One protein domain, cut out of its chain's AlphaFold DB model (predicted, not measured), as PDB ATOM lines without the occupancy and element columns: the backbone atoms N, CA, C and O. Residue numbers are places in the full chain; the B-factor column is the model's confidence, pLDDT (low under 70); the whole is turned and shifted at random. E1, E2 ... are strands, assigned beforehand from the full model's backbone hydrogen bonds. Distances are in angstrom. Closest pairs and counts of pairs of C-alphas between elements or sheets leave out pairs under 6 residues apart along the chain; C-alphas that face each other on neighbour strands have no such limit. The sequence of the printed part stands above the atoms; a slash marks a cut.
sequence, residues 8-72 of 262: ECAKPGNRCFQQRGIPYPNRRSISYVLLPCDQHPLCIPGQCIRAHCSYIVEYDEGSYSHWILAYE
ATOM      1  N   GLU A   8     -10.498 -22.274 -53.835       89.94
ATOM      2  CA  GLU A   8      -9.084 -22.468 -53.532       89.94
ATOM      3  C   GLU A   8      -8.671 -23.944 -53.565       89.94
ATOM      4  O   GLU A   8      -7.558 -24.242 -53.994       89.94
ATOM      5  N   CYS A   9      -9.556 -24.879 -53.211       89.19
ATOM      6  CA  CYS A   9      -9.269 -26.314 -53.256       89.19
ATOM      7  C   CYS A   9      -9.033 -26.865 -54.666       89.19
ATOM      8  O   CYS A   9      -8.452 -27.938 -54.802       89.19
ATOM      9  N   ALA A  10      -9.450 -26.147 -55.715       86.44
ATOM     10  CA  ALA A  10      -9.140 -26.518 -57.093       86.44
ATOM     11  C   ALA A  10      -7.724 -26.090 -57.525       86.44
ATOM     12  O   ALA A  10      -7.262 -26.489 -58.594       86.44
ATOM     13  N   LYS A  11      -7.033 -25.257 -56.733       86.69
ATOM     14  CA  LYS A  11      -5.701 -24.742 -57.077       86.69
ATOM     15  C   LYS A  11      -4.606 -25.752 -56.702       86.69
ATOM     16  O   LYS A  11      -4.673 -26.338 -55.618       86.69
ATOM     17  N   PRO A  12      -3.566 -25.920 -57.542       85.19
ATOM     18  CA  PRO A  12      -2.428 -26.781 -57.227       85.19
ATOM     19  C   PRO A  12      -1.755 -26.387 -55.907       85.19
ATOM     20  O   PRO A  12      -1.614 -25.204 -55.606       85.19
ATOM     21  N   GLY A  13      -1.315 -27.382 -55.135       84.25
ATOM     22  CA  GLY A  13      -0.601 -27.178 -53.867       84.25
ATOM     23  C   GLY A  13      -1.490 -27.101 -52.620       84.25
ATOM     24  O   GLY A  13      -0.965 -27.205 -51.512       84.25
ATOM     25  N   ASN A  14      -2.814 -27.000 -52.767       84.94
ATOM     26  CA  ASN A  14      -3.744 -27.068 -51.638       84.94
ATOM     27  C   ASN A  14      -4.115 -28.519 -51.298       84.94
ATOM     28  O   ASN A  14      -4.370 -29.338 -52.181       84.94
ATOM     29  N   ARG A  15      -4.153 -28.842 -49.999       85.25
ATOM     30  CA  ARG A  15      -4.554 -30.162 -49.488       85.25
ATOM     31  C   ARG A  15      -6.044 -30.153 -49.172       85.25
ATOM     32  O   ARG A  15      -6.445 -29.665 -48.121       85.25
ATOM     33  N   CYS A  16      -6.844 -30.682 -50.089       86.44
ATOM     34  CA  CYS A  16      -8.295 -30.759 -49.964       86.44
ATOM     35  C   CYS A  16      -8.792 -32.186 -50.221       86.44
ATOM     36  O   CYS A  16      -8.119 -32.986 -50.876       86.44
ATOM     37  N   PHE A  17      -9.975 -32.507 -49.707       82.69
ATOM     38  CA  PHE A  17     -10.636 -33.782 -49.948       82.69
ATOM     39  C   PHE A  17     -11.076 -33.894 -51.409       82.69
ATOM     40  O   PHE A  17     -11.516 -32.920 -52.028       82.69
ATOM     41  N   GLN A  18     -11.006 -35.104 -51.962       83.50
ATOM     42  CA  GLN A  18     -11.583 -35.374 -53.274       83.50
ATOM     43  C   GLN A  18     -13.109 -35.279 -53.198       83.50
ATOM     44  O   GLN A  18     -13.743 -35.908 -52.354       83.50
ATOM     45  N   GLN A  19     -13.704 -34.507 -54.102       80.00
ATOM     46  CA  GLN A  19     -15.150 -34.337 -54.200       80.00
ATOM     47  C   GLN A  19     -15.605 -34.500 -55.650       80.00
ATOM     48  O   GLN A  19     -14.876 -34.159 -56.577       80.00
ATOM     49  N   ARG A  20     -16.819 -35.028 -55.847       81.69
ATOM     50  CA  ARG A  20     -17.398 -35.225 -57.190       81.69
ATOM     51  C   ARG A  20     -17.797 -33.909 -57.866       81.69
ATOM     52  O   ARG A  20     -17.795 -33.832 -59.087       81.69
ATOM     53  N   GLY A  21     -18.182 -32.904 -57.076       82.06
ATOM     54  CA  GLY A  21     -18.623 -31.595 -57.558       82.06
ATOM     55  C   GLY A  21     -17.503 -30.556 -57.610       82.06
ATOM     56  O   GLY A  21     -16.419 -30.743 -57.056       82.06
ATOM     57  N   ILE A  22     -17.788 -29.420 -58.242       86.62
ATOM     58  CA  ILE A  22     -16.874 -28.273 -58.275       86.62
ATOM     59  C   ILE A  22     -16.867 -27.603 -56.890       86.62
ATOM     60  O   ILE A  22     -17.934 -27.487 -56.279       86.62
ATOM     61  N   PRO A  23     -15.703 -27.179 -56.361       91.06
ATOM     62  CA  PRO A  23     -15.666 -26.425 -55.115       91.06
ATOM     63  C   PRO A  23     -16.449 -25.117 -55.227       91.06
ATOM     64  O   PRO A  23     -16.589 -24.542 -56.306       91.06
ATOM     65  N   TYR A  24     -16.977 -24.656 -54.102       91.94
ATOM     66  CA  TYR A  24     -17.844 -23.492 -54.058       91.94
ATOM     67  C   TYR A  24     -17.098 -22.211 -54.467       91.94
ATOM     68  O   TYR A  24     -16.083 -21.884 -53.846       91.94
ATOM     69  N   PRO A  25     -17.590 -21.457 -55.469       93.00
ATOM     70  CA  PRO A  25     -16.952 -20.232 -55.940       93.00
ATOM     71  C   PRO A  25     -17.279 -19.042 -55.025       93.00
ATOM     72  O   PRO A  25     -17.958 -18.096 -55.425       93.00
ATOM     73  N   ASN A  26     -16.796 -19.094 -53.782       92.94
ATOM     74  CA  ASN A  26     -17.013 -18.093 -52.730       92.94
ATOM     75  C   ASN A  26     -16.721 -16.652 -53.175       92.94
ATOM     76  O   ASN A  26     -17.484 -15.755 -52.836       92.94
ATOM     77  N   ARG A  27     -15.689 -16.407 -53.996       92.69
ATOM     78  CA  ARG A  27     -15.365 -15.048 -54.483       92.69
ATOM     79  C   ARG A  27     -16.419 -14.441 -55.408       92.69
ATOM     80  O   ARG A  27     -16.397 -13.237 -55.640       92.69
ATOM     81  N   ARG A  28     -17.305 -15.263 -55.975       94.69
ATOM     82  CA  ARG A  28     -18.405 -14.815 -56.845       94.69
ATOM     83  C   ARG A  28     -19.694 -14.561 -56.069       94.69
ATOM     84  O   ARG A  28     -20.654 -14.060 -56.650       94.69
ATOM     85  N   SER A  29     -19.736 -14.933 -54.794       95.31
ATOM     86  CA  SER A  29     -20.894 -14.726 -53.937       95.31
ATOM     87  C   SER A  29     -20.832 -13.349 -53.294       95.31
ATOM     88  O   SER A  29     -19.867 -13.002 -52.620       95.31
ATOM     89  N   ILE A  30     -21.894 -12.571 -53.481       95.31
ATOM     90  CA  ILE A  30     -22.048 -11.259 -52.844       95.31
ATOM     91  C   ILE A  30     -22.438 -11.367 -51.365       95.31
ATOM     92  O   ILE A  30     -22.311 -10.396 -50.629       95.31
ATOM     93  N   SER A  31     -22.936 -12.530 -50.935       94.50
ATOM     94  CA  SER A  31     -23.359 -12.797 -49.559       94.50
ATOM     95  C   SER A  31     -22.312 -13.556 -48.739       94.50
ATOM     96  O   SER A  31     -22.544 -13.790 -47.553       94.50
ATOM     97  N   TYR A  32     -21.164 -13.897 -49.337       94.06
ATOM     98  CA  TYR A  32     -20.045 -14.526 -48.642       94.06
ATOM     99  C   TYR A  32     -19.262 -13.492 -47.833       94.06
ATOM    100  O   TYR A  32     -18.599 -12.622 -48.400       94.06
ATOM    101  N   VAL A  33     -19.296 -13.594 -46.503       93.81
ATOM    102  CA  VAL A  33     -18.610 -12.643 -45.612       93.81
ATOM    103  C   VAL A  33     -17.793 -13.386 -44.563       93.81
ATOM    104  O   VAL A  33     -18.344 -14.094 -43.725       93.81
ATOM    105  N   LEU A  34     -16.470 -13.211 -44.586       93.81
ATOM    106  CA  LEU A  34     -15.556 -13.816 -43.611       93.81
ATOM    107  C   LEU A  34     -15.761 -13.221 -42.211       93.81
ATOM    108  O   LEU A  34     -15.906 -12.008 -42.063       93.81
ATOM    109  N   LEU A  35     -15.715 -14.064 -41.177       93.81
ATOM    110  CA  LEU A  35     -15.828 -13.609 -39.791       93.81
ATOM    111  C   LEU A  35     -14.512 -12.958 -39.326       93.81
ATOM    112  O   LEU A  35     -13.442 -13.552 -39.515       93.81
ATOM    113  N   PRO A  36     -14.561 -11.774 -38.684       94.12
ATOM    114  CA  PRO A  36     -13.369 -11.148 -38.128       94.12
ATOM    115  C   PRO A  36     -12.846 -11.940 -36.921       94.12
ATOM    116  O   PRO A  36     -13.618 -12.430 -36.093       94.12
ATOM    117  N   CYS A  37     -11.522 -12.061 -36.837       94.25
ATOM    118  CA  CYS A  37     -10.820 -12.666 -35.704       94.25
ATOM    119  C   CYS A  37     -11.044 -11.852 -34.416       94.25
ATOM    120  O   CYS A  37     -11.029 -10.623 -34.470       94.25
ATOM    121  N   ASP A  38     -11.268 -12.536 -33.286       89.06
ATOM    122  CA  ASP A  38     -11.406 -12.000 -31.914       89.06
ATOM    123  C   ASP A  38     -12.449 -10.881 -31.683       89.06
ATOM    124  O   ASP A  38     -12.638 -10.416 -30.564       89.06
ATOM    125  N   GLN A  39     -13.169 -10.464 -32.723       88.81
ATOM    126  CA  GLN A  39     -14.213  -9.434 -32.670       88.81
ATOM    127  C   GLN A  39     -15.615 -10.030 -32.827       88.81
ATOM    128  O   GLN A  39     -16.616  -9.354 -32.595       88.81
ATOM    129  N   HIS A  40     -15.698 -11.290 -33.255       88.00
ATOM    130  CA  HIS A  40     -16.956 -11.954 -33.548       88.00
ATOM    131  C   HIS A  40     -17.346 -12.943 -32.433       88.00
ATOM    132  O   HIS A  40     -16.530 -13.801 -32.104       88.00
ATOM    133  N   PRO A  41     -18.593 -12.937 -31.912       88.12
ATOM    134  CA  PRO A  41     -19.009 -13.805 -30.798       88.12
ATOM    135  C   PRO A  41     -18.908 -15.313 -31.065       88.12
ATOM    136  O   PRO A  41     -18.804 -16.107 -30.138       88.12
ATOM    137  N   LEU A  42     -18.979 -15.717 -32.337       84.19
ATOM    138  CA  LEU A  42     -18.811 -17.118 -32.749       84.19
ATOM    139  C   LEU A  42     -17.344 -17.532 -32.900       84.19
ATOM    140  O   LEU A  42     -17.078 -18.704 -33.161       84.19
ATOM    141  N   CYS A  43     -16.411 -16.585 -32.793       86.56
ATOM    142  CA  CYS A  43     -14.998 -16.888 -32.882       86.56
ATOM    143  C   CYS A  43     -14.458 -17.320 -31.527       86.56
ATOM    144  O   CYS A  43     -14.623 -16.611 -30.536       86.56
ATOM    145  N   ILE A  44     -13.800 -18.475 -31.493       85.38
ATOM    146  CA  ILE A  44     -13.066 -18.904 -30.306       85.38
ATOM    147  C   ILE A  44     -11.824 -18.007 -30.204       85.38
ATOM    148  O   ILE A  44     -11.039 -17.992 -31.155       85.38
ATOM    149  N   PRO A  45     -11.628 -17.277 -29.087       84.88
ATOM    150  CA  PRO A  45     -10.493 -16.375 -28.945       84.88
ATOM    151  C   PRO A  45      -9.158 -17.069 -29.234       84.88
ATOM    152  O   PRO A  45      -8.887 -18.148 -28.700       84.88
ATOM    153  N   GLY A  46      -8.336 -16.462 -30.090       82.81
ATOM    154  CA  GLY A  46      -7.027 -16.988 -30.488       82.81
ATOM    155  C   GLY A  46      -7.038 -18.065 -31.585       82.81
ATOM    156  O   GLY A  46      -5.965 -18.453 -32.050       82.81
ATOM    157  N   GLN A  47      -8.203 -18.535 -32.050       89.88
ATOM    158  CA  GLN A  47      -8.296 -19.394 -33.239       89.88
ATOM    159  C   GLN A  47      -8.460 -18.549 -34.501       89.88
ATOM    160  O   GLN A  47      -9.573 -18.269 -34.951       89.88
ATOM    161  N   CYS A  48      -7.332 -18.124 -35.073       90.06
ATOM    162  CA  CYS A  48      -7.340 -17.244 -36.233       90.06
ATOM    163  C   CYS A  48      -6.328 -17.645 -37.303       90.06
ATOM    164  O   CYS A  48      -5.187 -18.017 -37.023       90.06
ATOM    165  N   ILE A  49      -6.735 -17.481 -38.563       89.75
ATOM    166  CA  ILE A  49      -5.831 -17.455 -39.711       89.75
ATOM    167  C   ILE A  49      -5.809 -16.020 -40.230       89.75
ATOM    168  O   ILE A  49      -6.779 -15.537 -40.821       89.75
ATOM    169  N   ARG A  50      -4.671 -15.341 -40.050       89.81
ATOM    170  CA  ARG A  50      -4.523 -13.907 -40.356       89.81
ATOM    171  C   ARG A  50      -5.585 -13.097 -39.592       89.81
ATOM    172  O   ARG A  50      -5.710 -13.259 -38.387       89.81
ATOM    173  N   ALA A  51      -6.345 -12.246 -40.279       92.62
ATOM    174  CA  ALA A  51      -7.380 -11.400 -39.687       92.62
ATOM    175  C   ALA A  51      -8.755 -12.088 -39.559       92.62
ATOM    176  O   ALA A  51      -9.734 -11.438 -39.190       92.62
ATOM    177  N   HIS A  52      -8.856 -13.381 -39.884       94.81
ATOM    178  CA  HIS A  52     -10.135 -14.083 -39.951       94.81
ATOM    179  C   HIS A  52     -10.212 -15.226 -38.951       94.81
ATOM    180  O   HIS A  52      -9.220 -15.905 -38.674       94.81
ATOM    181  N   CYS A  53     -11.420 -15.439 -38.443       93.44
ATOM    182  CA  CYS A  53     -11.691 -16.502 -37.499       93.44
ATOM    183  C   CYS A  53     -11.525 -17.875 -38.149       93.44
ATOM    184  O   CYS A  53     -12.092 -18.120 -39.220       93.44
ATOM    185  N   SER A  54     -10.794 -18.777 -37.500       91.62
ATOM    186  CA  SER A  54     -10.631 -20.150 -37.959       91.62
ATOM    187  C   SER A  54     -11.280 -21.162 -37.021       91.62
ATOM    188  O   SER A  54     -11.610 -20.871 -35.876       91.62
ATOM    189  N   TYR A  55     -11.527 -22.356 -37.550       85.06
ATOM    190  CA  TYR A  55     -12.101 -23.466 -36.806       85.06
ATOM    191  C   TYR A  55     -11.435 -24.766 -37.233       85.06
ATOM    192  O   TYR A  55     -11.327 -25.048 -38.432       85.06
ATOM    193  N   ILE A  56     -10.995 -25.554 -36.255       82.69
ATOM    194  CA  ILE A  56     -10.378 -26.860 -36.480       82.69
ATOM    195  C   ILE A  56     -11.297 -27.932 -35.905       82.69
ATOM    196  O   ILE A  56     -11.731 -27.842 -34.761       82.69
ATOM    197  N   VAL A  57     -11.587 -28.947 -36.713       76.00
ATOM    198  CA  VAL A  57     -12.263 -30.170 -36.270       76.00
ATOM    199  C   VAL A  57     -11.344 -31.336 -36.536       76.00
ATOM    200  O   VAL A  57     -10.927 -31.524 -37.677       76.00
ATOM    201  N   GLU A  58     -11.091 -32.120 -35.501       76.75
ATOM    202  CA  GLU A  58     -10.510 -33.451 -35.593       76.75
ATOM    203  C   GLU A  58     -11.639 -34.476 -35.462       76.75
ATOM    204  O   GLU A  58     -12.548 -34.318 -34.645       76.75
ATOM    205  N   TYR A  59     -11.631 -35.465 -36.341       69.19
ATOM    206  CA  TYR A  59     -12.599 -36.550 -36.384       69.19
ATOM    207  C   TYR A  59     -12.001 -37.790 -35.718       69.19
ATOM    208  O   TYR A  59     -10.793 -37.997 -35.774       69.19
ATOM    209  N   ASP A  60     -12.849 -38.661 -35.169       58.62
ATOM    210  CA  ASP A  60     -12.433 -39.883 -34.453       58.62
ATOM    211  C   ASP A  60     -11.568 -40.844 -35.300       58.62
ATOM    212  O   ASP A  60     -10.871 -41.705 -34.771       58.62
ATOM    213  N   GLU A  61     -11.601 -40.713 -36.627       63.44
ATOM    214  CA  GLU A  61     -10.759 -41.457 -37.574       63.44
ATOM    215  C   GLU A  61      -9.352 -40.849 -37.771       63.44
ATOM    216  O   GLU A  61      -8.572 -41.342 -38.585       63.44
ATOM    217  N   GLY A  62      -9.030 -39.764 -37.058       65.31
ATOM    218  CA  GLY A  62      -7.768 -39.020 -37.147       65.31
ATOM    219  C   GLY A  62      -7.687 -38.056 -38.333       65.31
ATOM    220  O   GLY A  62      -6.689 -37.352 -38.504       65.31
ATOM    221  N   SER A  63      -8.722 -37.997 -39.176       70.44
ATOM    222  CA  SER A  63      -8.834 -36.938 -40.174       70.44
ATOM    223  C   SER A  63      -9.115 -35.616 -39.459       70.44
ATOM    224  O   SER A  63      -9.816 -35.568 -38.452       70.44
ATOM    225  N   TYR A  64      -8.564 -34.517 -39.962       77.19
ATOM    226  CA  TYR A  64      -8.866 -33.196 -39.429       77.19
ATOM    227  C   TYR A  64      -9.161 -32.231 -40.557       77.19
ATOM    228  O   TYR A  64      -8.867 -32.463 -41.732       77.19
ATOM    229  N   SER A  65      -9.768 -31.122 -40.183       77.62
ATOM    230  CA  SER A  65     -10.144 -30.092 -41.116       77.62
ATOM    231  C   SER A  65     -10.001 -28.719 -40.485       77.62
ATOM    232  O   SER A  65     -10.405 -28.520 -39.342       77.62
ATOM    233  N   HIS A  66      -9.381 -27.794 -41.217       85.56
ATOM    234  CA  HIS A  66      -9.099 -26.436 -40.767       85.56
ATOM    235  C   HIS A  66      -9.761 -25.457 -41.730       85.56
ATOM    236  O   HIS A  66      -9.478 -25.460 -42.928       85.56
ATOM    237  N   TRP A  67     -10.654 -24.633 -41.199       82.88
ATOM    238  CA  TRP A  67     -11.526 -23.767 -41.980       82.88
ATOM    239  C   TRP A  67     -11.409 -22.324 -41.516       82.88
ATOM    240  O   TRP A  67     -11.103 -22.073 -40.355       82.88
ATOM    241  N   ILE A  68     -11.717 -21.386 -42.409       90.31
ATOM    242  CA  ILE A  68     -12.024 -20.002 -42.042       90.31
ATOM    243  C   ILE A  68     -13.549 -19.882 -41.978       90.31
ATOM    244  O   ILE A  68     -14.242 -20.339 -42.889       90.31
ATOM    245  N   LEU A  69     -14.078 -19.303 -40.901       91.25
ATOM    246  CA  LEU A  69     -15.517 -19.137 -40.718       91.25
ATOM    247  C   LEU A  69     -16.051 -17.972 -41.559       91.25
ATOM    248  O   LEU A  69     -15.424 -16.916 -41.661       91.25
ATOM    249  N   ALA A  70     -17.242 -18.160 -42.126       92.12
ATOM    250  CA  ALA A  70     -17.924 -17.166 -42.946       92.12
ATOM    251  C   ALA A  70     -19.448 -17.238 -42.773       92.12
ATOM    252  O   ALA A  70     -19.997 -18.293 -42.445       92.12
ATOM    253  N   TYR A  71     -20.120 -16.123 -43.045       91.06
ATOM    254  CA  TYR A  71     -21.547 -16.068 -43.340       91.06
ATOM    255  C   TYR A  71     -21.795 -16.325 -44.823       91.06
ATOM    256  O   TYR A  71     -21.008 -15.903 -45.668       91.06
ATOM    257  N   GLU A  72     -22.902 -17.004 -45.122       91.06
ATOM    258  CA  GLU A  72     -23.380 -17.223 -46.485       91.06
ATOM    259  C   GLU A  72     -24.898 -17.464 -46.491       91.06
ATOM    260  O   GLU A  72     -25.464 -18.009 -45.539       91.06
TER     261      GLU A  72
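What this domain is: This is residues 8 to 72 of the 262 residues of the protein "TAXi_C domain-containing protein" of Kalanchoe fedtschenkoi (UniProt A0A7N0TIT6). There is little regular structure here: one two-stranded hairpin, E1 and E2, with a long looping stretch, residues 8 to 51, arching past it and tied by short pairings to residues 52 to 53 of E1 and to residues 70 to 71, which follow E2. The printed part has 65 residues, no named helix and two named strands, E1 then E2, antiparallel; the class is all strand, with 12 residues in named elements. It is only just loose, close to compact, with a radius of gyration of the C-alphas of 13.3 A and spans of 35 by 34 by 19 A.

Where its parts are: Find C-alpha 52 at (-10.135, -14.083, -39.951); from there E1, residues 52 to 58, runs 19.9 A. E2, residues 64 to 68, runs 13.8 A to C-alpha 68 at (-12.024, -20.002, -42.042).

How they stand to each other: E1 and E2 form a hairpin, antiparallel at 166 degrees between directions. Look at C-alphas 58 and 64, which face each other at 4.2 A. N 55 and O 67, 2.9 A apart, are within hydrogen-bond range, as are N 65 and O 57 at 2.8 A. Residues 33 to 34 pair antiparallel with residues 70 to 71, and residues 48 to 49 with residues 52 to 53 of E1.

The domain as a whole: The C-alphas farthest apart, of Arg 20 and Gln 39, are 35.7 A apart. The printed part has no cut, and the link from E1 to E2 is tight. Confidence is low at residues 59 to 62.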